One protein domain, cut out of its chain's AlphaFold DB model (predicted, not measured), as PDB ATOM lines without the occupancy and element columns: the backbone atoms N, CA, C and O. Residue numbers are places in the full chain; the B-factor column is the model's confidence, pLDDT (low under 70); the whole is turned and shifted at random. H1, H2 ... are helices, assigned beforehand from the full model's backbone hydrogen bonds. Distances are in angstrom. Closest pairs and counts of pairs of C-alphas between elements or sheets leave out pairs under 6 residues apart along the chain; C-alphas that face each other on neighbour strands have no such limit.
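What this domain is: This is residues 119 to 316 of the 392 residues of an uncharacterized protein of Cyclospora cayetanensis (UniProt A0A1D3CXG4). H4, H5, H8 and H9 make an up-and-down bundle, each helix running against the one before it, and the H1-H2 hairpin packs on H4, the short helix in the middle. H3 is an arm about perpendicular to H4; H7 packs on H5, about perpendicular to it, with small H6 beyond, and H10 folds back over H8. The 198 printed residues, with ten named helices, H1 to H10 in order, and no named strand, are all helix in class. The whole is compact, with a radius of gyration of the C-alphas of 18.4 A, and spans 53 by 48 by 39 A.

How they stand to each other: H1, residues 119 to 141, and H2, residues 146 to 164, form a helical hairpin; the closest C-alphas, Ala 139 and Pro 146, are 4.9 A apart. H3, residues 174 to 193, touches no helix and has a kink of 50 degrees near residue 181. H4, residues 196 to 207, is the hub, touching four helices. With residues 202 to 206 it touches H1 at a steep tilt of 50 degrees, closest C-alphas Gly 131 and Leu 205, 5.7 A apart. With residues 197 to 201 it touches H2, closest C-alphas Cys 163 and Ala 197, 6.9 A apart. H5, residues 214 to 234, forms a hairpin with H4, closest C-alphas Phe 204 and Pro 220, 6.4 A apart. H6, residues 240 to 243, touches no helix. H7, residues 246 to 257, touches residues 225 to 233 of H5, about perpendicular at 74 degrees, closest C-alphas Ala 229 and Thr 252, 4.8 A apart. H8, residues 259 to 284, touches H5 at a shallow tilt of 20 degrees, opposite ways, closest C-alphas Ser 219 and Arg 266, 5.0 A apart. H9, residues 289 to 309, forms a hairpin with H8 and touches H4 at a shallow tilt of 11 degrees, closest C-alphas Leu 206 and Tyr 299, 6.5 A apart. H10, residues 311 to 316, touches H8, closest C-alphas Ala 267 and Ser 313, 5.0 A apart, and touches H9 only at the corner. Every O i to N i+4 pair is within hydrogen-bond range in H2, H4, H7, H8 and H10, against 18 of 19 in H1, 12 of 16 in H3 and 14 of 17 in both H5 and H9; H6 is too short for such a pair.

Where its parts are: H1 begins at C-alpha 119, (78.811, 89.261, 49.020), and is 32.2 A long; H5 is 30.5 A and H8 36.9 A. H10 ends at C-alpha 316, (68.126, 110.416, 39.131).

The domain as a whole: The C-alphas farthest apart, of Ser 240 and Met 285, are 54.2 A apart. The printed part has no cut and no long link. Residues 119 to 160 are among the 53 with pLDDT under 70.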
ATOM      1  N   PHE A 119      80.178  89.787  49.155       48.34
ATOM      2  CA  PHE A 119      78.811  89.261  49.020       48.34
ATOM      3  C   PHE A 119      78.245  89.452  47.603       48.34
ATOM      4  O   PHE A 119      77.584  88.558  47.076       48.34
ATOM      5  N   LEU A 120      78.536  90.584  46.950       43.81
ATOM      6  CA  LEU A 120      78.063  90.861  45.590       43.81
ATOM      7  C   LEU A 120      78.810  90.067  44.511       43.81
ATOM      8  O   LEU A 120      78.209  89.777  43.485       43.81
ATOM      9  N   SER A 121      80.075  89.687  44.702       48.50
ATOM     10  CA  SER A 121      80.850  88.932  43.703       48.50
ATOM     11  C   SER A 121      80.215  87.577  43.323       48.50
ATOM     12  O   SER A 121      79.820  87.428  42.163       48.50
ATOM     13  N   PRO A 122      80.003  86.612  44.246       50.22
ATOM     14  CA  PRO A 122      79.400  85.326  43.898       50.22
ATOM     15  C   PRO A 122      77.934  85.477  43.476       50.22
ATOM     16  O   PRO A 122      77.495  84.786  42.562       50.22
ATOM     17  N   LEU A 123      77.184  86.413  44.076       47.97
ATOM     18  CA  LEU A 123      75.794  86.667  43.695       47.97
ATOM     19  C   LEU A 123      75.695  87.242  42.275       47.97
ATOM     20  O   LEU A 123      74.878  86.773  41.491       47.97
ATOM     21  N   THR A 124      76.536  88.215  41.907       48.72
ATOM     22  CA  THR A 124      76.533  88.770  40.542       48.72
ATOM     23  C   THR A 124      77.077  87.773  39.526       48.72
ATOM     24  O   THR A 124      76.511  87.716  38.442       48.72
ATOM     25  N   LEU A 125      78.062  86.928  39.863       50.34
ATOM     26  CA  LEU A 125      78.483  85.801  39.016       50.34
ATOM     27  C   LEU A 125      77.357  84.782  38.794       50.34
ATOM     28  O   LEU A 125      77.141  84.359  37.660       50.34
ATOM     29  N   LEU A 126      76.605  84.434  39.841       55.19
ATOM     30  CA  LEU A 126      75.462  83.522  39.750       55.19
ATOM     31  C   LEU A 126      74.286  84.147  38.981       55.19
ATOM     32  O   LEU A 126      73.588  83.449  38.256       55.19
ATOM     33  N   CYS A 127      74.093  85.465  39.058       48.62
ATOM     34  CA  CYS A 127      73.085  86.174  38.261       48.62
ATOM     35  C   CYS A 127      73.535  86.421  36.812       48.62
ATOM     36  O   CYS A 127      72.700  86.440  35.911       48.62
ATOM     37  N   LEU A 128      74.842  86.563  36.569       52.34
ATOM     38  CA  LEU A 128      75.455  86.550  35.239       52.34
ATOM     39  C   LEU A 128      75.234  85.187  34.580       52.34
ATOM     40  O   LEU A 128      74.713  85.138  33.469       52.34
ATOM     41  N   SER A 129      75.568  84.089  35.264       53.78
ATOM     42  CA  SER A 129      75.395  82.738  34.726       53.78
ATOM     43  C   SER A 129      73.920  82.355  34.592       53.78
ATOM     44  O   SER A 129      73.540  81.865  33.535       53.78
ATOM     45  N   ALA A 130      73.063  82.656  35.572       50.12
ATOM     46  CA  ALA A 130      71.620  82.418  35.475       50.12
ATOM     47  C   ALA A 130      70.941  83.307  34.417       50.12
ATOM     48  O   ALA A 130      70.027  82.849  33.738       50.12
ATOM     49  N   GLY A 131      71.394  84.552  34.231       52.78
ATOM     50  CA  GLY A 131      70.919  85.443  33.170       52.78
ATOM     51  C   GLY A 131      71.317  84.946  31.784       52.78
ATOM     52  O   GLY A 131      70.460  84.780  30.920       52.78
ATOM     53  N   MET A 132      72.595  84.614  31.595       55.38
ATOM     54  CA  MET A 132      73.110  83.987  30.374       55.38
ATOM     55  C   MET A 132      72.412  82.654  30.073       55.38
ATOM     56  O   MET A 132      72.039  82.403  28.927       55.38
ATOM     57  N   LEU A 133      72.184  81.822  31.094       54.81
ATOM     58  CA  LEU A 133      71.487  80.545  30.969       54.81
ATOM     59  C   LEU A 133      70.010  80.755  30.624       54.81
ATOM     60  O   LEU A 133      69.543  80.137  29.679       54.81
ATOM     61  N   LYS A 134      69.283  81.657  31.301       52.25
ATOM     62  CA  LYS A 134      67.875  81.955  30.980       52.25
ATOM     63  C   LYS A 134      67.723  82.603  29.601       52.25
ATOM     64  O   LYS A 134      66.762  82.277  28.916       52.25
ATOM     65  N   ILE A 135      68.667  83.430  29.145       56.31
ATOM     66  CA  ILE A 135      68.699  83.941  27.762       56.31
ATOM     67  C   ILE A 135      68.927  82.790  26.769       56.31
ATOM     68  O   ILE A 135      68.159  82.639  25.824       56.31
ATOM     69  N   THR A 136      69.915  81.923  27.013       54.69
ATOM     70  CA  THR A 136      70.213  80.759  26.152       54.69
ATOM     71  C   THR A 136      69.048  79.761  26.107       54.69
ATOM     72  O   THR A 136      68.681  79.275  25.040       54.69
ATOM     73  N   VAL A 137      68.408  79.495  27.247       55.75
ATOM     74  CA  VAL A 137      67.230  78.626  27.354       55.75
ATOM     75  C   VAL A 137      66.013  79.281  26.706       55.75
ATOM     76  O   VAL A 137      65.297  78.604  25.976       55.75
ATOM     77  N   ALA A 138      65.784  80.586  26.876       54.62
ATOM     78  CA  ALA A 138      64.717  81.300  26.169       54.62
ATOM     79  C   ALA A 138      64.923  81.273  24.643       54.62
ATOM     80  O   ALA A 138      63.955  81.096  23.906       54.62
ATOM     81  N   ALA A 139      66.166  81.369  24.160       51.72
ATOM     82  CA  ALA A 139      66.491  81.179  22.745       51.72
ATOM     83  C   ALA A 139      66.149  79.763  22.261       51.72
ATOM     84  O   ALA A 139      65.539  79.597  21.210       51.72
ATOM     85  N   ALA A 140      66.497  78.746  23.054       54.91
ATOM     86  CA  ALA A 140      66.236  77.345  22.734       54.91
ATOM     87  C   ALA A 140      64.756  76.927  22.856       54.91
ATOM     88  O   ALA A 140      64.364  75.934  22.251       54.91
ATOM     89  N   THR A 141      63.932  77.645  23.634       56.34
ATOM     90  CA  THR A 141      62.563  77.209  23.984       56.34
ATOM     91  C   THR A 141      61.441  78.106  23.465       56.34
ATOM     92  O   THR A 141      60.322  77.629  23.306       56.34
ATOM     93  N   SER A 142      61.685  79.391  23.185       51.50
ATOM     94  CA  SER A 142      60.590  80.340  22.899       51.50
ATOM     95  C   SER A 142      60.012  80.267  21.479       51.50
ATOM     96  O   SER A 142      59.087  81.018  21.166       51.50
ATOM     97  N   GLY A 143      60.576  79.428  20.603       54.03
ATOM     98  CA  GLY A 143      60.210  79.339  19.182       54.03
ATOM     99  C   GLY A 143      60.498  80.613  18.372       54.03
ATOM    100  O   GLY A 143      60.154  80.683  17.195       54.03
ATOM    101  N   LYS A 144      61.112  81.629  18.992       54.09
ATOM    102  CA  LYS A 144      61.550  82.865  18.342       54.09
ATOM    103  C   LYS A 144      63.000  82.734  17.917       54.09
ATOM    104  O   LYS A 144      63.771  82.027  18.554       54.09
ATOM    105  N   ASP A 145      63.328  83.440  16.841       58.75
ATOM    106  CA  ASP A 145      64.569  83.296  16.086       58.75
ATOM    107  C   ASP A 145      65.818  83.184  16.992       58.75
ATOM    108  O   ASP A 145      66.229  84.181  17.604       58.75
ATOM    109  N   PRO A 146      66.438  81.989  17.108       61.69
ATOM    110  CA  PRO A 146      67.576  81.788  17.996       61.69
ATOM    111  C   PRO A 146      68.780  82.628  17.557       61.69
ATOM    112  O   PRO A 146      69.598  83.006  18.403       61.69
ATOM    113  N   MET A 147      68.861  83.002  16.271       62.47
ATOM    114  CA  MET A 147      69.888  83.904  15.752       62.47
ATOM    115  C   MET A 147      69.868  85.245  16.490       62.47
ATOM    116  O   MET A 147      70.928  85.751  16.856       62.47
ATOM    117  N   ALA A 148      68.685  85.793  16.792       56.59
ATOM    118  CA  ALA A 148      68.561  87.063  17.504       56.59
ATOM    119  C   ALA A 148      69.184  86.996  18.908       56.59
ATOM    120  O   ALA A 148      69.880  87.924  19.325       56.59
ATOM    121  N   SER A 149      69.012  85.877  19.621       59.59
ATOM    122  CA  SER A 149      69.636  85.701  20.935       59.59
ATOM    123  C   SER A 149      71.135  85.421  20.849       59.59
ATOM    124  O   SER A 149      71.877  85.906  21.701       59.59
ATOM    125  N   PHE A 150      71.610  84.687  19.837       62.25
ATOM    126  CA  PHE A 150      73.051  84.516  19.613       62.25
ATOM    127  C   PHE A 150      73.731  85.839  19.237       62.25
ATOM    128  O   PHE A 150      74.818  86.119  19.739       62.25
ATOM    129  N   ILE A 151      73.077  86.697  18.444       60.75
ATOM    130  CA  ILE A 151      73.544  88.059  18.140       60.75
ATOM    131  C   ILE A 151      73.605  88.903  19.418       60.75
ATOM    132  O   ILE A 151      74.618  89.554  19.668       60.75
ATOM    133  N   VAL A 152      72.563  88.870  20.256       63.06
ATOM    134  CA  VAL A 152      72.529  89.599  21.535       63.06
ATOM    135  C   VAL A 152      73.638  89.131  22.484       63.06
ATOM    136  O   VAL A 152      74.386  89.959  23.006       63.06
ATOM    137  N   THR A 153      73.797  87.821  22.673       65.50
ATOM    138  CA  THR A 153      74.844  87.240  23.529       65.50
ATOM    139  C   THR A 153      76.249  87.483  22.965       65.50
ATOM    140  O   THR A 153      77.172  87.798  23.715       65.50
ATOM    141  N   GLY A 154      76.421  87.409  21.642       65.69
ATOM    142  CA  GLY A 154      77.676  87.720  20.960       65.69
ATOM    143  C   GLY A 154      78.061  89.193  21.097       65.69
ATOM    144  O   GLY A 154      79.187  89.498  21.481       65.69
ATOM    145  N   ALA A 155      77.118  90.115  20.882       60.81
ATOM    146  CA  ALA A 155      77.323  91.550  21.083       60.81
ATOM    147  C   ALA A 155      77.607  91.896  22.555       60.81
ATOM    148  O   ALA A 155      78.428  92.768  22.838       60.81
ATOM    149  N   PHE A 156      76.977  91.190  23.498       67.62
ATOM    150  CA  PHE A 156      77.252  91.300  24.930       67.62
ATOM    151  C   PHE A 156      78.691  90.872  25.277       67.62
ATOM    152  O   PHE A 156      79.412  91.626  25.935       67.62
ATOM    153  N   MET A 157      79.137  89.710  24.789       67.31
ATOM    154  CA  MET A 157      80.497  89.205  25.020       67.31
ATOM    155  C   MET A 157      81.564  90.049  24.312       67.31
ATOM    156  O   MET A 157      82.586  90.379  24.913       67.31
ATOM    157  N   LEU A 158      81.302  90.491  23.079       65.31
ATOM    158  CA  LEU A 158      82.166  91.425  22.354       65.31
ATOM    159  C   LEU A 158      82.268  92.775  23.078       65.31
ATOM    160  O   LEU A 158      83.344  93.366  23.137       65.31
ATOM    161  N   ARG A 159      81.173  93.253  23.683       65.44
ATOM    162  CA  ARG A 159      81.179  94.478  24.489       65.44
ATOM    163  C   ARG A 159      81.973  94.308  25.784       65.44
ATOM    164  O   ARG A 159      82.757  95.200  26.099       65.44
ATOM    165  N   LEU A 160      81.834  93.182  26.492       66.94
ATOM    166  CA  LEU A 160      82.703  92.846  27.629       66.94
ATOM    167  C   LEU A 160      84.180  92.893  27.214       66.94
ATOM    168  O   LEU A 160      84.953  93.652  27.796       66.94
ATOM    169  N   TYR A 161      84.537  92.180  26.146       71.81
ATOM    170  CA  TYR A 161      85.887  92.183  25.582       71.81
ATOM    171  C   TYR A 161      86.372  93.604  25.231       71.81
ATOM    172  O   TYR A 161      87.472  93.992  25.614       71.81
ATOM    173  N   SER A 162      85.544  94.434  24.585       60.97
ATOM    174  CA  SER A 162      85.922  95.811  24.216       60.97
ATOM    175  C   SER A 162      86.108  96.758  25.409       60.97
ATOM    176  O   SER A 162      86.899  97.692  25.333       60.97
ATOM    177  N   CYS A 163      85.386  96.542  26.514       64.88
ATOM    178  CA  CYS A 163      85.414  97.436  27.674       64.88
ATOM    179  C   CYS A 163      86.450  97.030  28.735       64.88
ATOM    180  O   CYS A 163      86.746  97.843  29.617       64.88
ATOM    181  N   PHE A 164      86.958  95.793  28.681       67.50
ATOM    182  CA  PHE A 164      87.799  95.200  29.730       67.50
ATOM    183  C   PHE A 164      88.985  94.371  29.218       67.50
ATOM    184  O   PHE A 164      89.806  93.949  30.029       67.50
ATOM    185  N   GLY A 165      89.093  94.131  27.908       74.50
ATOM    186  CA  GLY A 165      90.063  93.205  27.325       74.50
ATOM    187  C   GLY A 165      89.761  91.742  27.663       74.50
ATOM    188  O   GLY A 165      88.662  91.394  28.101       74.50
ATOM    189  N   LEU A 166      90.762  90.878  27.485       73.88
ATOM    190  CA  LEU A 166      90.756  89.553  28.103       73.88
ATOM    191  C   LEU A 166      91.036  89.691  29.608       73.88
ATOM    192  O   LEU A 166      91.907  90.479  29.985       73.88
ATOM    193  N   PRO A 167      90.354  88.925  30.475       76.75
ATOM    194  CA  PRO A 167      90.719  88.863  31.880       76.75
ATOM    195  C   PRO A 167      92.113  88.222  32.015       76.75
ATOM    196  O   PRO A 167      92.392  87.249  31.312       76.75
ATOM    197  N   PRO A 168      92.990  88.699  32.919       77.00
ATOM    198  CA  PRO A 168      94.376  88.230  33.042       77.00
ATOM    199  C   PRO A 168      94.513  86.828  33.675       77.00
ATOM    200  O   PRO A 168      95.563  86.495  34.217       77.00
ATOM    201  N   VAL A 169      93.465  85.998  33.625       79.19
ATOM    202  CA  VAL A 169      93.451  84.666  34.241       79.19
ATOM    203  C   VAL A 169      94.179  83.663  33.355       79.19
ATOM    204  O   VAL A 169      93.790  83.424  32.208       79.19
ATOM    205  N   LYS A 170      95.197  83.006  33.907       83.75
ATOM    206  CA  LYS A 170      95.869  81.882  33.246       83.75
ATOM    207  C   LYS A 170      94.974  80.642  33.310       83.75
ATOM    208  O   LYS A 170      95.002  79.892  34.278       83.75
ATOM    209  N   LEU A 171      94.175  80.431  32.261       86.31
ATOM    210  CA  LEU A 171      93.302  79.253  32.118       86.31
ATOM    211  C   LEU A 171      94.078  77.926  31.997       86.31
ATOM    212  O   LEU A 171      93.501  76.858  32.185       86.31
ATOM    213  N   TRP A 172      95.374  77.988  31.680       83.88
ATOM    214  CA  TRP A 172      96.255  76.831  31.575       83.88
ATOM    215  C   TRP A 172      97.636  77.135  32.187       83.88
ATOM    216  O   TRP A 172      98.175  78.210  31.910       83.88
ATOM    217  N   PRO A 173      98.237  76.213  32.968       92.25
ATOM    218  CA  PRO A 173      97.671  74.941  33.425       92.25
ATOM    219  C   PRO A 173      96.582  75.141  34.493       92.25
ATOM    220  O   PRO A 173      96.659  76.058  35.307       92.25
ATOM    221  N   LEU A 174      95.591  74.241  34.531       91.12
ATOM    222  CA  LEU A 174      94.448  74.308  35.460       91.12
ATOM    223  C   LEU A 174      94.843  74.395  36.946       91.12
ATOM    224  O   LEU A 174      94.108  74.981  37.736       91.12
ATOM    225  N   SER A 175      96.009  73.869  37.329       93.31
ATOM    226  CA  SER A 175      96.548  73.976  38.692       93.31
ATOM    227  C   SER A 175      96.839  75.416  39.133       93.31
ATOM    228  O   SER A 175      96.771  75.696  40.324       93.31
ATOM    229  N   GLN A 176      97.109  76.337  38.201       91.06
ATOM    230  CA  GLN A 176      97.362  77.759  38.490       91.06
ATOM    231  C   GLN A 176      96.092  78.626  38.430       91.06
ATOM    232  O   GLN A 176      96.151  79.823  38.720       91.06
ATOM    233  N   LEU A 177      94.936  78.048  38.074       90.06
ATOM    234  CA  LEU A 177      93.685  78.796  37.918       90.06
ATOM    235  C   LEU A 177      93.234  79.440  39.238       90.06
ATOM    236  O   LEU A 177      92.772  80.578  39.229       90.06
ATOM    237  N   GLY A 178      93.398  78.739  40.366       89.88
ATOM    238  CA  GLY A 178      93.067  79.262  41.696       89.88
ATOM    239  C   GLY A 178      93.908  80.486  42.063       89.88
ATOM    240  O   GLY A 178      93.355  81.538  42.380       89.88
ATOM    241  N   ASP A 179      95.231  80.375  41.935       88.56
ATOM    242  CA  ASP A 179      96.165  81.454  42.271       88.56
ATOM    243  C   ASP A 179      96.007  82.664  41.343       88.56
ATOM    244  O   ASP A 179      95.998  83.802  41.814       88.56
ATOM    245  N   SER A 180      95.834  82.451  40.034       87.50
ATOM    246  CA  SER A 180      95.641  83.553  39.082       87.50
ATOM    247  C   SER A 180      94.275  84.230  39.265       87.50
ATOM    248  O   SER A 180      94.180  85.455  39.202       87.50
ATOM    249  N   LEU A 181      93.213  83.482  39.592       84.88
ATOM    250  CA  LEU A 181      91.907  84.070  39.914       84.88
ATOM    251  C   LEU A 181      91.937  84.867  41.232       84.88
ATOM    252  O   LEU A 181      91.308  85.923  41.320       84.88
ATOM    253  N   ALA A 182      92.672  84.388  42.239       85.19
ATOM    254  CA  ALA A 182      92.804  85.058  43.531       85.19
ATOM    255  C   ALA A 182      93.645  86.345  43.449       85.19
ATOM    256  O   ALA A 182      93.229  87.373  43.987       85.19
ATOM    257  N   ASN A 183      94.797  86.297  42.770       88.38
ATOM    258  CA  ASN A 183      95.754  87.406  42.722       88.38
ATOM    259  C   ASN A 183      95.459  88.404  41.591       88.38
ATOM    260  O   ASN A 183      95.353  89.600  41.855       88.38
ATOM    261  N   ASP A 184      95.287  87.932  40.351       85.00
ATOM    262  CA  ASP A 184      95.067  88.787  39.173       85.00
ATOM    263  C   ASP A 184      93.566  89.029  38.931       85.00
ATOM    264  O   ASP A 184      93.126  90.133  38.594       85.00
ATOM    265  N   GLY A 185      92.758  87.981  39.129       82.62
ATOM    266  CA  GLY A 185      91.323  87.988  38.871       82.62
ATOM    267  C   GLY A 185      90.541  88.925  39.790       82.62
ATOM    268  O   GLY A 185      89.722  89.695  39.295       82.62
ATOM    269  N   PHE A 186      90.781  88.921  41.105       81.19
ATOM    270  CA  PHE A 186      90.044  89.794  42.033       81.19
ATOM    271  C   PHE A 186      90.210  91.306  41.755       81.19
ATOM    272  O   PHE A 186      89.182  91.978  41.616       81.19
ATOM    273  N   PRO A 187      91.428  91.882  41.632       81.06
ATOM    274  CA  PRO A 187      91.577  93.304  41.319       81.06
ATOM    275  C   PRO A 187      91.035  93.643  39.926       81.06
ATOM    276  O   PRO A 187      90.407  94.693  39.771       81.06
ATOM    277  N   TYR A 188      91.172  92.739  38.946       79.31
ATOM    278  CA  TYR A 188      90.510  92.878  37.650       79.31
ATOM    279  C   TYR A 188      88.985  92.938  37.807       79.31
ATOM    280  O   TYR A 188      88.374  93.903  37.362       79.31
ATOM    281  N   PHE A 189      88.347  91.990  38.503       78.06
ATOM    282  CA  PHE A 189      86.893  91.991  38.705       78.06
ATOM    283  C   PHE A 189      86.400  93.199  39.512       78.06
ATOM    284  O   PHE A 189      85.342  93.742  39.195       78.06
ATOM    285  N   GLN A 190      87.169  93.689  40.487       81.38
ATOM    286  CA  GLN A 190      86.874  94.949  41.176       81.38
ATOM    287  C   GLN A 190      86.932  96.141  40.204       81.38
ATOM    288  O   GLN A 190      86.008  96.957  40.165       81.38
ATOM    289  N   GLN A 191      87.975  96.230  39.376       77.75
ATOM    290  CA  GLN A 191      88.113  97.266  38.350       77.75
ATOM    291  C   GLN A 191      87.005  97.157  37.281       77.75
ATOM    292  O   GLN A 191      86.485  98.175  36.816       77.75
ATOM    293  N   VAL A 192      86.594  95.949  36.912       75.88
ATOM    294  CA  VAL A 192      85.480  95.659  36.000       75.88
ATOM    295  C   VAL A 192      84.161  96.148  36.611       75.88
ATOM    296  O   VAL A 192      83.499  96.993  36.010       75.88
ATOM    297  N   LEU A 193      83.827  95.734  37.839       75.50
ATOM    298  CA  LEU A 193      82.609  96.137  38.561       75.50
ATOM    299  C   LEU A 193      82.505  97.649  38.813       75.50
ATOM    300  O   LEU A 193      81.396  98.175  38.825       75.50
ATOM    301  N   GLN A 194      83.626  98.353  38.983       78.56
ATOM    302  CA  GLN A 194      83.660  99.817  39.122       78.56
ATOM    303  C   GLN A 194      83.445 100.584  37.801       78.56
ATOM    304  O   GLN A 194      83.390 101.814  37.811       78.56
ATOM    305  N   ASN A 195      83.384  99.908  36.650       79.50
ATOM    306  CA  ASN A 195      83.146 100.566  35.367       79.50
ATOM    307  C   ASN A 195      81.639 100.690  35.097       79.50
ATOM    308  O   ASN A 195      80.914  99.697  35.062       79.50
ATOM    309  N   ASP A 196      81.173 101.898  34.787       77.00
ATOM    310  CA  ASP A 196      79.781 102.147  34.401       77.00
ATOM    311  C   ASP A 196      79.350 101.352  33.143       77.00
ATOM    312  O   ASP A 196      78.166 101.036  32.982       77.00
ATOM    313  N   ALA A 197      80.305 100.918  32.307       73.50
ATOM    314  CA  ALA A 197      80.056  99.954  31.235       73.50
ATOM    315  C   ALA A 197      79.559  98.590  31.760       73.50
ATOM    316  O   ALA A 197      78.592  98.059  31.204       73.50
ATOM    317  N   MET A 198      80.138  98.058  32.854       78.88
ATOM    318  CA  MET A 198      79.632  96.841  33.511       78.88
ATOM    319  C   MET A 198      78.243  97.056  34.072       78.88
ATOM    320  O   MET A 198      77.405  96.171  33.964       78.88
ATOM    321  N   HIS A 199      77.973  98.214  34.666       79.94
ATOM    322  CA  HIS A 199      76.656  98.478  35.226       79.94
ATOM    323  C   HIS A 199      75.555  98.487  34.156       79.94
ATOM    324  O   HIS A 199      74.468  97.984  34.420       79.94
ATOM    325  N   GLY A 200      75.833  98.980  32.942       77.81
ATOM    326  CA  GLY A 200      74.905  98.882  31.806       77.81
ATOM    327  C   GLY A 200      74.792  97.463  31.230       77.81
ATOM    328  O   GLY A 200      73.735  97.066  30.754       77.81
ATOM    329  N   THR A 201      75.873  96.686  31.302       75.38
ATOM    330  CA  THR A 201      75.949  95.269  30.903       75.38
ATOM    331  C   THR A 201      75.160  94.363  31.871       75.38
ATOM    332  O   THR A 201      74.333  93.567  31.437       75.38
ATOM    333  N   LEU A 202      75.330  94.537  33.186       78.94
ATOM    334  CA  LEU A 202      74.554  93.860  34.232       78.94
ATOM    335  C   LEU A 202      73.081  94.282  34.207       78.94
ATOM    336  O   LEU A 202      72.209  93.424  34.331       78.94
ATOM    337  N   PHE A 203      72.805  95.577  33.998       82.19
ATOM    338  CA  PHE A 203      71.445  96.075  33.785       82.19
ATOM    339  C   PHE A 203      70.790  95.332  32.623       82.19
ATOM    340  O   PHE A 203      69.728  94.760  32.820       82.19
ATOM    341  N   PHE A 204      71.459  95.247  31.467       76.75
ATOM    342  CA  PHE A 204      70.933  94.565  30.285       76.75
ATOM    343  C   PHE A 204      70.548  93.098  30.546       76.75
ATOM    344  O   PHE A 204      69.434  92.699  30.202       76.75
ATOM    345  N   LEU A 205      71.409  92.315  31.211       75.06
ATOM    346  CA  LEU A 205      71.087  90.928  31.579       75.06
ATOM    347  C   LEU A 205      69.889  90.831  32.526       75.06
ATOM    348  O   LEU A 205      68.995  90.021  32.298       75.06
ATOM    349  N   LEU A 206      69.856  91.666  33.568       76.19
ATOM    350  CA  LEU A 206      68.763  91.677  34.543       76.19
ATOM    351  C   LEU A 206      67.444  92.127  33.911       76.19
ATOM    352  O   LEU A 206      66.397  91.550  34.195       76.19
ATOM    353  N   THR A 207      67.489  93.086  32.988       73.19
ATOM    354  CA  THR A 207      66.323  93.475  32.195       73.19
ATOM    355  C   THR A 207      65.889  92.403  31.199       73.19
ATOM    356  O   THR A 207      64.695  92.268  30.959       73.19
ATOM    357  N   GLY A 208      66.806  91.569  30.696       69.88
ATOM    358  CA  GLY A 208      66.481  90.383  29.892       69.88
ATOM    359  C   GLY A 208      65.717  89.291  30.658       69.88
ATOM    360  O   GLY A 208      65.185  88.369  30.045       69.88
ATOM    361  N   LEU A 209      65.620  89.392  31.991       68.38
ATOM    362  CA  LEU A 209      64.750  88.540  32.810       68.38
ATOM    363  C   LEU A 209      63.298  89.037  32.871       68.38
ATOM    364  O   LEU A 209      62.434  88.263  33.291       68.38
ATOM    365  N   MET A 210      63.059  90.302  32.505       71.81
ATOM    366  CA  MET A 210      61.804  91.043  32.659       71.81
ATOM    367  C   MET A 210      61.035  91.155  31.325       71.81
ATOM    368  O   MET A 210      61.597  90.883  30.262       71.81
ATOM    369  N   PRO A 211      59.747  91.558  31.332       71.12
ATOM    370  CA  PRO A 211      58.963  91.686  30.105       71.12
ATOM    371  C   PRO A 211      59.545  92.697  29.102       71.12
ATOM    372  O   PRO A 211      59.801  93.858  29.433       71.12
ATOM    373  N   ASN A 212      59.679  92.258  27.845       68.62
ATOM    374  CA  ASN A 212      60.122  93.088  26.723       68.62
ATOM    375  C   ASN A 212      59.288  94.373  26.620       68.62
ATOM    376  O   ASN A 212      58.083  94.333  26.382       68.62
ATOM    377  N   SER A 213      59.951  95.515  26.777       68.69
ATOM    378  CA  SER A 213      59.345  96.846  26.757       68.69
ATOM    379  C   SER A 213      60.311  97.855  26.128       68.69
ATOM    380  O   SER A 213      61.517  97.625  26.072       68.69
ATOM    381  N   LEU A 214      59.810  98.980  25.612       63.41
ATOM    382  CA  LEU A 214      60.654  99.950  24.898       63.41
ATOM    383  C   LEU A 214      61.735 100.605  25.799       63.41
ATOM    384  O   LEU A 214      62.892 100.657  25.370       63.41
ATOM    385  N   PRO A 215      61.449 101.019  27.059       68.94
ATOM    386  CA  PRO A 215      62.470 101.573  27.960       68.94
ATOM    387  C   PRO A 215      63.633 100.610  28.244       68.94
ATOM    388  O   PRO A 215      64.768 101.056  28.414       68.94
ATOM    389  N   LEU A 216      63.360  99.299  28.216       72.06
ATOM    390  CA  LEU A 216      64.320  98.207  28.403       72.06
ATOM    391  C   LEU A 216      65.536  98.335  27.475       72.06
ATOM    392  O   LEU A 216      66.671  98.120  27.891       72.06
ATOM    393  N   MET A 217      65.295  98.712  26.215       74.75
ATOM    394  CA  MET A 217      66.330  98.843  25.186       74.75
ATOM    395  C   MET A 217      67.019 100.212  25.204       74.75
ATOM    396  O   MET A 217      68.139 100.340  24.709       74.75
ATOM    397  N   ALA A 218      66.402 101.239  25.794       80.25
ATOM    398  CA  ALA A 218      66.887 102.613  25.704       80.25
ATOM    399  C   ALA A 218      68.232 102.834  26.429       80.25
ATOM    400  O   ALA A 218      69.145 103.414  25.840       80.25
ATOM    401  N   SER A 219      68.418 102.325  27.656       85.06
ATOM    402  CA  SER A 219      69.733 102.379  28.335       85.06
ATOM    403  C   SER A 219      70.828 101.582  27.590       85.06
ATOM    404  O   SER A 219      71.903 102.145  27.328       85.06
ATOM    405  N   PRO A 220      70.591 100.316  27.183       77.62
ATOM    406  CA  PRO A 220      71.518  99.555  26.347       77.62
ATOM    407  C   PRO A 220      71.924 100.284  25.064       77.62
ATOM    408  O   PRO A 220      73.122 100.358  24.785       77.62
ATOM    409  N   LEU A 221      70.967 100.879  24.340       77.38
ATOM    410  CA  LEU A 221      71.202 101.646  23.110       77.38
ATOM    411  C   LEU A 221      71.996 102.934  23.360       77.38
ATOM    412  O   LEU A 221      72.948 103.201  22.628       77.38
ATOM    413  N   ILE A 222      71.678 103.705  24.408       85.12
ATOM    414  CA  ILE A 222      72.464 104.894  24.788       85.12
ATOM    415  C   ILE A 222      73.899 104.488  25.147       85.12
ATOM    416  O   ILE A 222      74.853 105.125  24.702       85.12
ATOM    417  N   THR A 223      74.080 103.400  25.900       81.94
ATOM    418  CA  THR A 223      75.423 102.924  26.266       81.94
ATOM    419  C   THR A 223      76.190 102.405  25.052       81.94
ATOM    420  O   THR A 223      77.364 102.722  24.898       81.94
ATOM    421  N   GLY A 224      75.535 101.650  24.165       76.06
ATOM    422  CA  GLY A 224      76.123 101.192  22.905       76.06
ATOM    423  C   GLY A 224      76.521 102.358  22.001       76.06
ATOM    424  O   GLY A 224      77.609 102.342  21.439       76.06
ATOM    425  N   SER A 225      75.706 103.413  21.954       80.12
ATOM    426  CA  SER A 225      76.009 104.657  21.234       80.12
ATOM    427  C   SER A 225      77.238 105.370  21.808       80.12
ATOM    428  O   SER A 225      78.106 105.794  21.052       80.12
ATOM    429  N   LEU A 226      77.352 105.461  23.139       82.38
ATOM    430  CA  LEU A 226      78.506 106.062  23.821       82.38
ATOM    431  C   LEU A 226      79.800 105.247  23.639       82.38
ATOM    432  O   LEU A 226      80.861 105.837  23.448       82.38
ATOM    433  N   VAL A 227      79.713 103.912  23.658       77.50
ATOM    434  CA  VAL A 227      80.848 103.012  23.384       77.50
ATOM    435  C   VAL A 227      81.259 103.090  21.911       77.50
ATOM    436  O   VAL A 227      82.438 103.264  21.622       77.50
ATOM    437  N   LEU A 228      80.304 103.060  20.977       77.12
ATOM    438  CA  LEU A 228      80.566 103.231  19.545       77.12
ATOM    439  C   LEU A 228      81.221 104.589  19.256       77.12
ATOM    440  O   LEU A 228      82.195 104.649  18.509       77.12
ATOM    441  N   ALA A 229      80.738 105.667  19.881       82.81
ATOM    442  CA  ALA A 229      81.338 106.989  19.746       82.81
ATOM    443  C   ALA A 229      82.781 107.035  20.276       82.81
ATOM    444  O   ALA A 229      83.634 107.679  19.667       82.81
ATOM    445  N   GLN A 230      83.068 106.320  21.368       81.12
ATOM    446  CA  GLN A 230      84.419 106.196  21.912       81.12
ATOM    447  C   GLN A 230      85.345 105.397  20.978       81.12
ATOM    448  O   GLN A 230      86.411 105.898  20.637       81.12
ATOM    449  N   ILE A 231      84.923 104.231  20.477       76.69
ATOM    450  CA  ILE A 231      85.718 103.419  19.531       76.69
ATOM    451  C   ILE A 231      85.996 104.205  18.235       76.69
ATOM    452  O   ILE A 231      87.127 104.236  17.752       76.69
ATOM    453  N   LEU A 232      84.995 104.912  17.695       80.75
ATOM    454  CA  LEU A 232      85.153 105.777  16.516       80.75
ATOM    455  C   LEU A 232      86.098 106.966  16.749       80.75
ATOM    456  O   LEU A 232      86.696 107.457  15.791       80.75
ATOM    457  N   ARG A 233      86.213 107.446  17.993       84.56
ATOM    458  CA  ARG A 233      87.116 108.536  18.393       84.56
ATOM    459  C   ARG A 233      88.541 108.047  18.656       84.56
ATOM    460  O   ARG A 233      89.483 108.773  18.357       84.56
ATOM    461  N   GLU A 234      88.700 106.850  19.212       80.69
ATOM    462  CA  GLU A 234      90.005 106.218  19.439       80.69
ATOM    463  C   GLU A 234      90.609 105.666  18.136       80.69
ATOM    464  O   GLU A 234      91.828 105.584  18.020       80.69
ATOM    465  N   GLY A 235      89.780 105.321  17.142       72.38
ATOM    466  CA  GLY A 235      90.175 104.995  15.763       72.38
ATOM    467  C   GLY A 235      90.885 103.648  15.571       72.38
ATOM    468  O   GLY A 235      90.857 103.087  14.475       72.38
ATOM    469  N   ASN A 236      91.477 103.103  16.631       67.62
ATOM    470  CA  ASN A 236      92.219 101.848  16.628       67.62
ATOM    471  C   ASN A 236      91.326 100.659  16.228       67.62
ATOM    472  O   ASN A 236      90.347 100.341  16.901       67.62
ATOM    473  N   GLY A 237      91.690  99.975  15.140       64.06
ATOM    474  CA  GLY A 237      91.058  98.724  14.703       64.06
ATOM    475  C   GLY A 237      89.799  98.858  13.835       64.06
ATOM    476  O   GLY A 237      89.316  97.841  13.343       64.06
ATOM    477  N   LEU A 238      89.277 100.067  13.588       76.19
ATOM    478  CA  LEU A 238      88.183 100.258  12.625       76.19
ATOM    479  C   LEU A 238      88.713 100.501  11.198       76.19
ATOM    480  O   LEU A 238      89.598 101.338  11.013       76.19
ATOM    481  N   PRO A 239      88.139  99.849  10.164       82.12
ATOM    482  CA  PRO A 239      88.459 100.145   8.772       82.12
ATOM    483  C   PRO A 239      88.264 101.625   8.418       82.12
ATOM    484  O   PRO A 239      87.242 102.234   8.747       82.12
ATOM    485  N   SER A 240      89.217 102.186   7.671       86.69
ATOM    486  CA  SER A 240      89.248 103.609   7.299       86.69
ATOM    487  C   SER A 240      88.011 104.078   6.526       86.69
ATOM    488  O   SER A 240      87.632 105.245   6.620       86.69
ATOM    489  N   PHE A 241      87.324 103.184   5.805       91.00
ATOM    490  CA  PHE A 241      86.070 103.527   5.132       91.00
ATOM    491  C   PHE A 241      84.955 103.906   6.122       91.00
ATOM    492  O   PHE A 241      84.175 104.804   5.819       91.00
ATOM    493  N   ILE A 242      84.911 103.306   7.322       84.00
ATOM    494  CA  ILE A 242      83.902 103.606   8.355       84.00
ATOM    495  C   ILE A 242      84.193 104.959   9.014       84.00
ATOM    496  O   ILE A 242      83.296 105.792   9.157       84.00
ATOM    497  N   THR A 243      85.453 105.217   9.377       87.19
ATOM    498  CA  THR A 243      85.871 106.469  10.038       87.19
ATOM    499  C   THR A 243      85.891 107.676   9.088       87.19
ATOM    500  O   THR A 243      85.887 108.827   9.537       87.19
ATOM    501  N   ASN A 244      85.847 107.445   7.771       92.50
ATOM    502  CA  ASN A 244      85.674 108.476   6.746       92.50
ATOM    503  C   ASN A 244      84.207 108.853   6.460       92.50
ATOM    504  O   ASN A 244      83.969 109.890   5.836       92.50
ATOM    505  N   LEU A 245      83.212 108.101   6.946       95.25
ATOM    506  CA  LEU A 245      81.801 108.466   6.771       95.25
ATOM    507  C   LEU A 245      81.470 109.772   7.516       95.25
ATOM    508  O   LEU A 245      81.530 109.837   8.748       95.25
ATOM    509  N   ARG A 246      81.028 110.804   6.778       96.38
ATOM    510  CA  ARG A 246      80.591 112.105   7.337       96.38
ATOM    511  C   ARG A 246      79.547 111.935   8.453       96.38
ATOM    512  O   ARG A 246      79.614 112.645   9.452       96.38
ATOM    513  N   PHE A 247      78.631 110.973   8.306       95.00
ATOM    514  CA  PHE A 247      77.637 110.638   9.329       95.00
ATOM    515  C   PHE A 247      78.282 110.223  10.659       95.00
ATOM    516  O   PHE A 247      77.938 110.780  11.696       95.00
ATOM    517  N   MET A 248      79.271 109.322  10.635       89.19
ATOM    518  CA  MET A 248      79.918 108.816  11.853       89.19
ATOM    519  C   MET A 248      80.657 109.927  12.609       89.19
ATOM    520  O   MET A 248      80.559 110.001  13.831       89.19
ATOM    521  N   ARG A 249      81.311 110.854  11.894       93.19
ATOM    522  CA  ARG A 249      81.959 112.039  12.495       93.19
ATOM    523  C   ARG A 249      80.958 113.048  13.072       93.19
ATOM    524  O   ARG A 249      81.242 113.712  14.070       93.19
ATOM    525  N   SER A 250      79.778 113.172  12.464       96.00
ATOM    526  CA  SER A 250      78.687 113.997  12.999       96.00
ATOM    527  C   SER A 250      78.055 113.358  14.244       96.00
ATOM    528  O   SER A 250      77.769 114.053  15.216       96.00
ATOM    529  N   PHE A 251      77.913 112.031  14.255       91.38
ATOM    530  CA  PHE A 251      77.393 111.258  15.381       91.38
ATOM    531  C   PHE A 251      78.330 111.290  16.600       91.38
ATOM    532  O   PHE A 251      77.866 111.551  17.712       91.38
ATOM    533  N   THR A 252      79.644 111.103  16.412       91.94
ATOM    534  CA  THR A 252      80.626 111.188  17.510       91.94
ATOM    535  C   THR A 252      80.666 112.581  18.132       91.94
ATOM    536  O   THR A 252      80.554 112.704  19.349       91.94
ATOM    537  N   SER A 253      80.753 113.636  17.317       94.69
ATOM    538  CA  SER A 253      80.784 115.022  17.808       94.69
ATOM    539  C   SER A 253      79.486 115.431  18.516       94.69
ATOM    540  O   SER A 253      79.544 116.047  19.581       94.69
ATOM    541  N   PHE A 254      78.318 115.020  18.006       95.69
ATOM    542  CA  PHE A 254      77.027 115.208  18.680       95.69
ATOM    543  C   PHE A 254      76.972 114.497  20.041       95.69
ATOM    544  O   PHE A 254      76.491 115.077  21.021       95.69
ATOM    545  N   LEU A 255      77.456 113.252  20.121       89.94
ATOM    546  CA  LEU A 255      77.438 112.477  21.364       89.94
ATOM    547  C   LEU A 255      78.457 112.965  22.388       89.94
ATOM    548  O   LEU A 255      78.115 112.989  23.565       89.94
ATOM    549  N   ASP A 256      79.646 113.407  21.980       90.56
ATOM    550  CA  ASP A 256      80.605 114.006  22.911       90.56
ATOM    551  C   ASP A 256      80.104 115.365  23.429       90.56
ATOM    552  O   ASP A 256      80.116 115.589  24.641       90.56
ATOM    553  N   GLN A 257      79.535 116.222  22.568       95.00
ATOM    554  CA  GLN A 257      78.902 117.482  22.994       95.00
ATOM    555  C   GLN A 257      77.755 117.248  23.996       95.00
ATOM    556  O   GLN A 257      77.522 118.061  24.893       95.00
ATOM    557  N   LYS A 258      77.025 116.132  23.866       94.25
ATOM    558  CA  LYS A 258      75.865 115.797  24.710       94.25
ATOM    559  C   LYS A 258      76.143 114.681  25.724       94.25
ATOM    560  O   LYS A 258      75.196 114.218  26.363       94.25
ATOM    561  N   ARG A 259      77.407 114.292  25.944       90.00
ATOM    562  CA  ARG A 259      77.803 113.107  26.736       90.00
ATOM    563  C   ARG A 259      77.200 113.103  28.137       90.00
ATOM    564  O   ARG A 259      76.625 112.104  28.557       90.00
ATOM    565  N   TYR A 260      77.247 114.245  28.823       89.56
ATOM    566  CA  TYR A 260      76.639 114.434  30.144       89.56
ATOM    567  C   TYR A 260      75.119 114.223  30.139       89.56
ATOM    568  O   TYR A 260      74.587 113.552  31.021       89.56
ATOM    569  N   ARG A 261      74.412 114.734  29.120       93.38
ATOM    570  CA  ARG A 261      72.958 114.544  28.974       93.38
ATOM    571  C   ARG A 261      72.616 113.093  28.634       93.38
ATOM    572  O   ARG A 261      71.638 112.583  29.160       93.38
ATOM    573  N   ALA A 262      73.428 112.417  27.819       91.12
ATOM    574  CA  ALA A 262      73.249 111.003  27.492       91.12
ATOM    575  C   ALA A 262      73.459 110.091  28.718       91.12
ATOM    576  O   ALA A 262      72.623 109.232  28.991       91.12
ATOM    577  N   LEU A 263      74.523 110.314  29.500       90.56
ATOM    578  CA  LEU A 263      74.775 109.587  30.752       90.56
ATOM    579  C   LEU A 263      73.669 109.832  31.790       90.56
ATOM    580  O   LEU A 263      73.197 108.884  32.416       90.56
ATOM    581  N   GLN A 264      73.207 111.079  31.931       94.25
ATOM    582  CA  GLN A 264      72.129 111.405  32.862       94.25
ATOM    583  C   GLN A 264      70.775 110.823  32.424       94.25
ATOM    584  O   GLN A 264      70.068 110.270  33.264       94.25
ATOM    585  N   LEU A 265      70.444 110.882  31.128       93.50
ATOM    586  CA  LEU A 265      69.234 110.280  30.555       93.50
ATOM    587  C   LEU A 265      69.235 108.756  30.708       93.50
ATOM    588  O   LEU A 265      68.202 108.172  31.022       93.50
ATOM    589  N   ARG A 266      70.390 108.105  30.529       91.81
ATOM    590  CA  ARG A 266      70.540 106.675  30.817       91.81
ATOM    591  C   ARG A 266      70.239 106.378  32.288       91.81
ATOM    592  O   ARG A 266      69.401 105.522  32.550       91.81
ATOM    593  N   ALA A 267      70.875 107.091  33.219       93.31
ATOM    594  CA  ALA A 267      70.644 106.899  34.651       93.31
ATOM    595  C   ALA A 267      69.177 107.152  35.048       93.31
ATOM    596  O   ALA A 267      68.642 106.445  35.900       93.31
ATOM    597  N   ASP A 268      68.511 108.103  34.385       93.81
ATOM    598  CA  ASP A 268      67.078 108.354  34.546       93.81
ATOM    599  C   ASP A 268      66.244 107.167  34.070       93.81
ATOM    600  O   ASP A 268      65.483 106.610  34.857       93.81
ATOM    601  N   LEU A 269      66.408 106.749  32.812       91.81
ATOM    602  CA  LEU A 269      65.687 105.615  32.227       91.81
ATOM    603  C   LEU A 269      65.837 104.344  33.068       91.81
ATOM    604  O   LEU A 269      64.871 103.611  33.242       91.81
ATOM    605  N   GLU A 270      67.026 104.107  33.617       91.44
ATOM    606  CA  GLU A 270      67.312 102.956  34.471       91.44
ATOM    607  C   GLU A 270      66.512 103.003  35.780       91.44
ATOM    608  O   GLU A 270      65.860 102.011  36.111       91.44
ATOM    609  N   VAL A 271      66.495 104.142  36.490       92.94
ATOM    610  CA  VAL A 271      65.743 104.308  37.752       92.94
ATOM    611  C   VAL A 271      64.229 104.328  37.510       92.94
ATOM    612  O   VAL A 271      63.492 103.623  38.204       92.94
ATOM    613  N   TYR A 272      63.751 105.085  36.516       92.31
ATOM    614  CA  TYR A 272      62.324 105.133  36.172       92.31
ATOM    615  C   TYR A 272      61.800 103.766  35.728       92.31
ATOM    616  O   TYR A 272      60.674 103.415  36.074       92.31
ATOM    617  N   TYR A 273      62.606 102.969  35.017       89.94
ATOM    618  CA  TYR A 273      62.215 101.614  34.638       89.94
ATOM    619  C   TYR A 273      62.043 100.691  35.857       89.94
ATOM    620  O   TYR A 273      61.090  99.918  35.892       89.94
ATOM    621  N   GLY A 274      62.888 100.810  36.887       89.12
ATOM    622  CA  GLY A 274      62.722 100.063  38.141       89.12
ATOM    623  C   GLY A 274      61.429 100.400  38.879       89.12
ATOM    624  O   GLY A 274      60.697  99.502  39.297       89.12
ATOM    625  N   LEU A 275      61.117 101.696  38.986       89.62
ATOM    626  CA  LEU A 275      59.861 102.168  39.575       89.62
ATOM    627  C   LEU A 275      58.646 101.691  38.761       89.62
ATOM    628  O   LEU A 275      57.683 101.184  39.332       89.62
ATOM    629  N   PHE A 276      58.711 101.802  37.431       89.56
ATOM    630  CA  PHE A 276      57.672 101.313  36.525       89.56
ATOM    631  C   PHE A 276      57.456  99.801  36.663       89.56
ATOM    632  O   PHE A 276      56.314  99.373  36.792       89.56
ATOM    633  N   PHE A 277      58.527  99.000  36.690       87.62
ATOM    634  CA  PHE A 277      58.452  97.549  36.872       87.62
ATOM    635  C   PHE A 277      57.762  97.184  38.193       87.62
ATOM    636  O   PHE A 277      56.840  96.371  38.199       87.62
ATOM    637  N   PHE A 278      58.148  97.831  39.298       87.69
ATOM    638  CA  PHE A 278      57.542  97.593  40.609       87.69
ATOM    639  C   PHE A 278      56.040  97.932  40.624       87.69
ATOM    640  O   PHE A 278      55.227  97.098  41.023       87.69
ATOM    641  N   ILE A 279      55.655  99.112  40.119       88.81
ATOM    642  CA  ILE A 279      54.244  99.525  40.018       88.81
ATOM    643  C   ILE A 279      53.454  98.574  39.106       88.81
ATOM    644  O   ILE A 279      52.352  98.159  39.457       88.81
ATOM    645  N   TRP A 280      54.012  98.188  37.957       87.88
ATOM    646  CA  TRP A 280      53.369  97.291  36.994       87.88
ATOM    647  C   TRP A 280      53.096  95.898  37.575       87.88
ATOM    648  O   TRP A 280      52.002  95.357  37.394       87.88
ATOM    649  N   SER A 281      54.055  95.332  38.311       85.94
ATOM    650  CA  SER A 281      53.880  94.042  38.986       85.94
ATOM    651  C   SER A 281      52.856  94.101  40.122       85.94
ATOM    652  O   SER A 281      52.057  93.171  40.242       85.94
ATOM    653  N   LEU A 282      52.813  95.198  40.894       85.88
ATOM    654  CA  LEU A 282      51.761  95.430  41.896       85.88
ATOM    655  C   LEU A 282      50.372  95.528  41.249       85.88
ATOM    656  O   LEU A 282      49.452  94.838  41.676       85.88
ATOM    657  N   VAL A 283      50.221  96.324  40.184       89.12
ATOM    658  CA  VAL A 283      48.944  96.485  39.455       89.12
ATOM    659  C   VAL A 283      48.446  95.157  38.874       89.12
ATOM    660  O   VAL A 283      47.241  94.922  38.824       89.12
ATOM    661  N   ARG A 284      49.353  94.265  38.463       87.75
ATOM    662  CA  ARG A 284      49.001  92.921  37.982       87.75
ATOM    663  C   ARG A 284      48.755  91.888  39.084       87.75
ATOM    664  O   ARG A 284      48.292  90.799  38.756       87.75
ATOM    665  N   MET A 285      49.091  92.177  40.345       86.69
ATOM    666  CA  MET A 285      49.069  91.223  41.471       86.69
ATOM    667  C   MET A 285      49.855  89.916  41.205       86.69
ATOM    668  O   MET A 285      49.626  88.891  41.845       86.69
ATOM    669  N   GLN A 286      50.802  89.927  40.258       79.94
ATOM    670  CA  GLN A 286      51.554  88.739  39.830       79.94
ATOM    671  C   GLN A 286      52.782  88.509  40.727       79.94
ATOM    672  O   GLN A 286      53.926  88.619  40.287       79.94
ATOM    673  N   PHE A 287      52.541  88.154  41.993       85.38
ATOM    674  CA  PHE A 287      53.564  87.875  43.015       85.38
ATOM    675  C   PHE A 287      54.291  86.524  42.836       85.38
ATOM    676  O   PHE A 287      54.614  85.837  43.803       85.38
ATOM    677  N   SER A 288      54.576  86.137  41.591       89.31
ATOM    678  CA  SER A 288      55.404  84.968  41.285       89.31
ATOM    679  C   SER A 288      56.845  85.189  41.753       89.31
ATOM    680  O   SER A 288      57.445  86.243  41.508       89.31
ATOM    681  N   LEU A 289      57.433  84.181  42.404       84.44
ATOM    682  CA  LEU A 289      58.800  84.270  42.917       84.44
ATOM    683  C   LEU A 289      59.831  84.387  41.780       84.44
ATOM    684  O   LEU A 289      60.776  85.167  41.899       84.44
ATOM    685  N   SER A 290      59.627  83.675  40.666       84.31
ATOM    686  CA  SER A 290      60.525  83.697  39.499       84.31
ATOM    687  C   SER A 290      60.403  84.963  38.650       84.31
ATOM    688  O   SER A 290      61.383  85.366  38.019       84.31
ATOM    689  N   ASP A 291      59.219  85.579  38.629       80.38
ATOM    690  CA  ASP A 291      58.868  86.595  37.623       80.38
ATOM    691  C   ASP A 291      58.766  88.004  38.218       80.38
ATOM    692  O   ASP A 291      58.991  88.989  37.513       80.38
ATOM    693  N   PHE A 292      58.488  88.107  39.523       86.06
ATOM    694  CA  PHE A 292      58.510  89.362  40.268       86.06
ATOM    695  C   PHE A 292      59.611  89.392  41.328       86.06
ATOM    696  O   PHE A 292      60.508  90.225  41.219       86.06
ATOM    697  N   ILE A 293      59.576  88.507  42.333       86.88
ATOM    698  CA  ILE A 293      60.407  88.664  43.544       86.88
ATOM    699  C   ILE A 293      61.904  88.608  43.209       86.88
ATOM    700  O   ILE A 293      62.652  89.513  43.584       86.88
ATOM    701  N   LEU A 294      62.343  87.588  42.464       84.19
ATOM    702  CA  LEU A 294      63.747  87.438  42.083       84.19
ATOM    703  C   LEU A 294      64.223  88.575  41.144       84.19
ATOM    704  O   LEU A 294      65.221  89.215  41.485       84.19
ATOM    705  N   PRO A 295      63.535  88.921  40.032       83.81
ATOM    706  CA  PRO A 295      63.916  90.071  39.210       83.81
ATOM    707  C   PRO A 295      63.917  91.405  39.967       83.81
ATOM    708  O   PRO A 295      64.858  92.180  39.800       83.81
ATOM    709  N   ALA A 296      62.923  91.662  40.826       86.94
ATOM    710  CA  ALA A 296      62.853  92.875  41.642       86.94
ATOM    711  C   ALA A 296      64.040  92.975  42.609       86.94
ATOM    712  O   ALA A 296      64.720  94.001  42.645       86.94
ATOM    713  N   TYR A 297      64.329  91.900  43.351       86.12
ATOM    714  CA  TYR A 297      65.441  91.847  44.298       86.12
ATOM    715  C   TYR A 297      66.797  92.049  43.607       86.12
ATOM    716  O   TYR A 297      67.617  92.845  44.066       86.12
ATOM    717  N   LEU A 298      67.041  91.379  42.479       84.19
ATOM    718  CA  LEU A 298      68.316  91.497  41.768       84.19
ATOM    719  C   LEU A 298      68.492  92.863  41.093       84.19
ATOM    720  O   LEU A 298      69.581  93.442  41.156       84.19
ATOM    721  N   TYR A 299      67.420  93.416  40.517       87.12
ATOM    722  CA  TYR A 299      67.393  94.801  40.044       87.12
ATOM    723  C   TYR A 299      67.723  95.781  41.185       87.12
ATOM    724  O   TYR A 299      68.550  96.680  41.018       87.12
ATOM    725  N   TRP A 300      67.132  95.578  42.365       87.19
ATOM    726  CA  TRP A 300      67.335  96.421  43.544       87.19
ATOM    727  C   TRP A 300      68.784  96.395  44.045       87.19
ATOM    728  O   TRP A 300      69.366  97.454  44.296       87.19
ATOM    729  N   GLN A 301      69.410  95.214  44.110       86.75
ATOM    730  CA  GLN A 301      70.829  95.095  44.476       86.75
ATOM    731  C   GLN A 301      71.750  95.771  43.449       86.75
ATOM    732  O   GLN A 301      72.692  96.468  43.843       86.75
ATOM    733  N   LEU A 302      71.463  95.648  42.143       86.31
ATOM    734  CA  LEU A 302      72.190  96.409  41.122       86.31
ATOM    735  C   LEU A 302      72.020  97.918  41.345       86.31
ATOM    736  O   LEU A 302      73.008  98.651  41.320       86.31
ATOM    737  N   GLN A 303      70.795  98.394  41.572       88.75
ATOM    738  CA  GLN A 303      70.530  99.824  41.691       88.75
ATOM    739  C   GLN A 303      71.146 100.436  42.961       88.75
ATOM    740  O   GLN A 303      71.640 101.566  42.912       88.75
ATOM    741  N   LYS A 304      71.220  99.676  44.062       86.94
ATOM    742  CA  LYS A 304      71.970 100.046  45.274       86.94
ATOM    743  C   LYS A 304      73.467 100.221  44.985       86.94
ATOM    744  O   LYS A 304      74.016 101.288  45.267       86.94
ATOM    745  N   LEU A 305      74.101  99.237  44.335       84.00
ATOM    746  CA  LEU A 305      75.507  99.321  43.914       84.00
ATOM    747  C   LEU A 305      75.750 100.523  42.983       84.00
ATOM    748  O   LEU A 305      76.711 101.274  43.157       84.00
ATOM    749  N   ARG A 306      74.852 100.756  42.018       86.75
ATOM    750  CA  ARG A 306      74.954 101.892  41.089       86.75
ATOM    751  C   ARG A 306      74.784 103.246  41.759       86.75
ATOM    752  O   ARG A 306      75.448 104.189  41.342       86.75
ATOM    753  N   TYR A 307      73.942 103.369  42.783       88.69
ATOM    754  CA  TYR A 307      73.825 104.614  43.544       88.69
ATOM    755  C   TYR A 307      75.131 104.946  44.283       88.69
ATOM    756  O   TYR A 307      75.542 106.106  44.300       88.69
ATOM    757  N   GLN A 308      75.820 103.947  44.849       84.75
ATOM    758  CA  GLN A 308      77.134 104.153  45.474       84.75
ATOM    759  C   GLN A 308      78.194 104.589  44.442       84.75
ATOM    760  O   GLN A 308      78.962 105.511  44.711       84.75
ATOM    761  N   MET A 309      78.204 103.978  43.249       80.94
ATOM    762  CA  MET A 309      79.240 104.208  42.229       80.94
ATOM    763  C   MET A 309      79.002 105.402  41.284       80.94
ATOM    764  O   MET A 309      79.968 105.968  40.772       80.94
ATOM    765  N   CYS A 310      77.750 105.772  40.993       86.31
ATOM    766  CA  CYS A 310      77.415 106.657  39.872       86.31
ATOM    767  C   CYS A 310      76.645 107.920  40.318       86.31
ATOM    768  O   CYS A 310      75.471 107.826  40.695       86.31
ATOM    769  N   PRO A 311      77.237 109.131  40.219       87.50
ATOM    770  CA  PRO A 311      76.585 110.368  40.663       87.50
ATOM    771  C   PRO A 311      75.347 110.720  39.826       87.50
ATOM    772  O   PRO A 311      74.396 111.290  40.359       87.50
ATOM    773  N   TYR A 312      75.306 110.324  38.548       92.56
ATOM    774  CA  TYR A 312      74.117 110.476  37.704       92.56
ATOM    775  C   TYR A 312      72.936 109.671  38.258       92.56
ATOM    776  O   TYR A 312      71.830 110.200  38.325       92.56
ATOM    777  N   SER A 313      73.169 108.441  38.733       91.81
ATOM    778  CA  SER A 313      72.136 107.616  39.373       91.81
ATOM    779  C   SER A 313      71.675 108.202  40.713       91.81
ATOM    780  O   SER A 313      70.485 108.142  41.012       91.81
ATOM    781  N   GLN A 314      72.559 108.849  41.486       90.75
ATOM    782  CA  GLN A 314      72.146 109.609  42.677       90.75
ATOM    783  C   GLN A 314      71.247 110.802  42.312       90.75
ATOM    784  O   GLN A 314      70.226 111.033  42.960       90.75
ATOM    785  N   ALA A 315      71.595 111.546  41.257       90.94
ATOM    786  CA  ALA A 315      70.808 112.678  40.763       90.94
ATOM    787  C   ALA A 315      69.469 112.260  40.119       90.94
ATOM    788  O   ALA A 315      68.517 113.043  40.126       90.94
ATOM    789  N   SER A 316      69.378 111.040  39.582       94.31
ATOM    790  CA  SER A 316      68.126 110.416  39.131       94.31
ATOM    791  C   SER A 316      67.238 110.025  40.311       94.31
ATOM    792  O   SER A 316      66.085 110.444  40.363       94.31
TER     793      SER A 316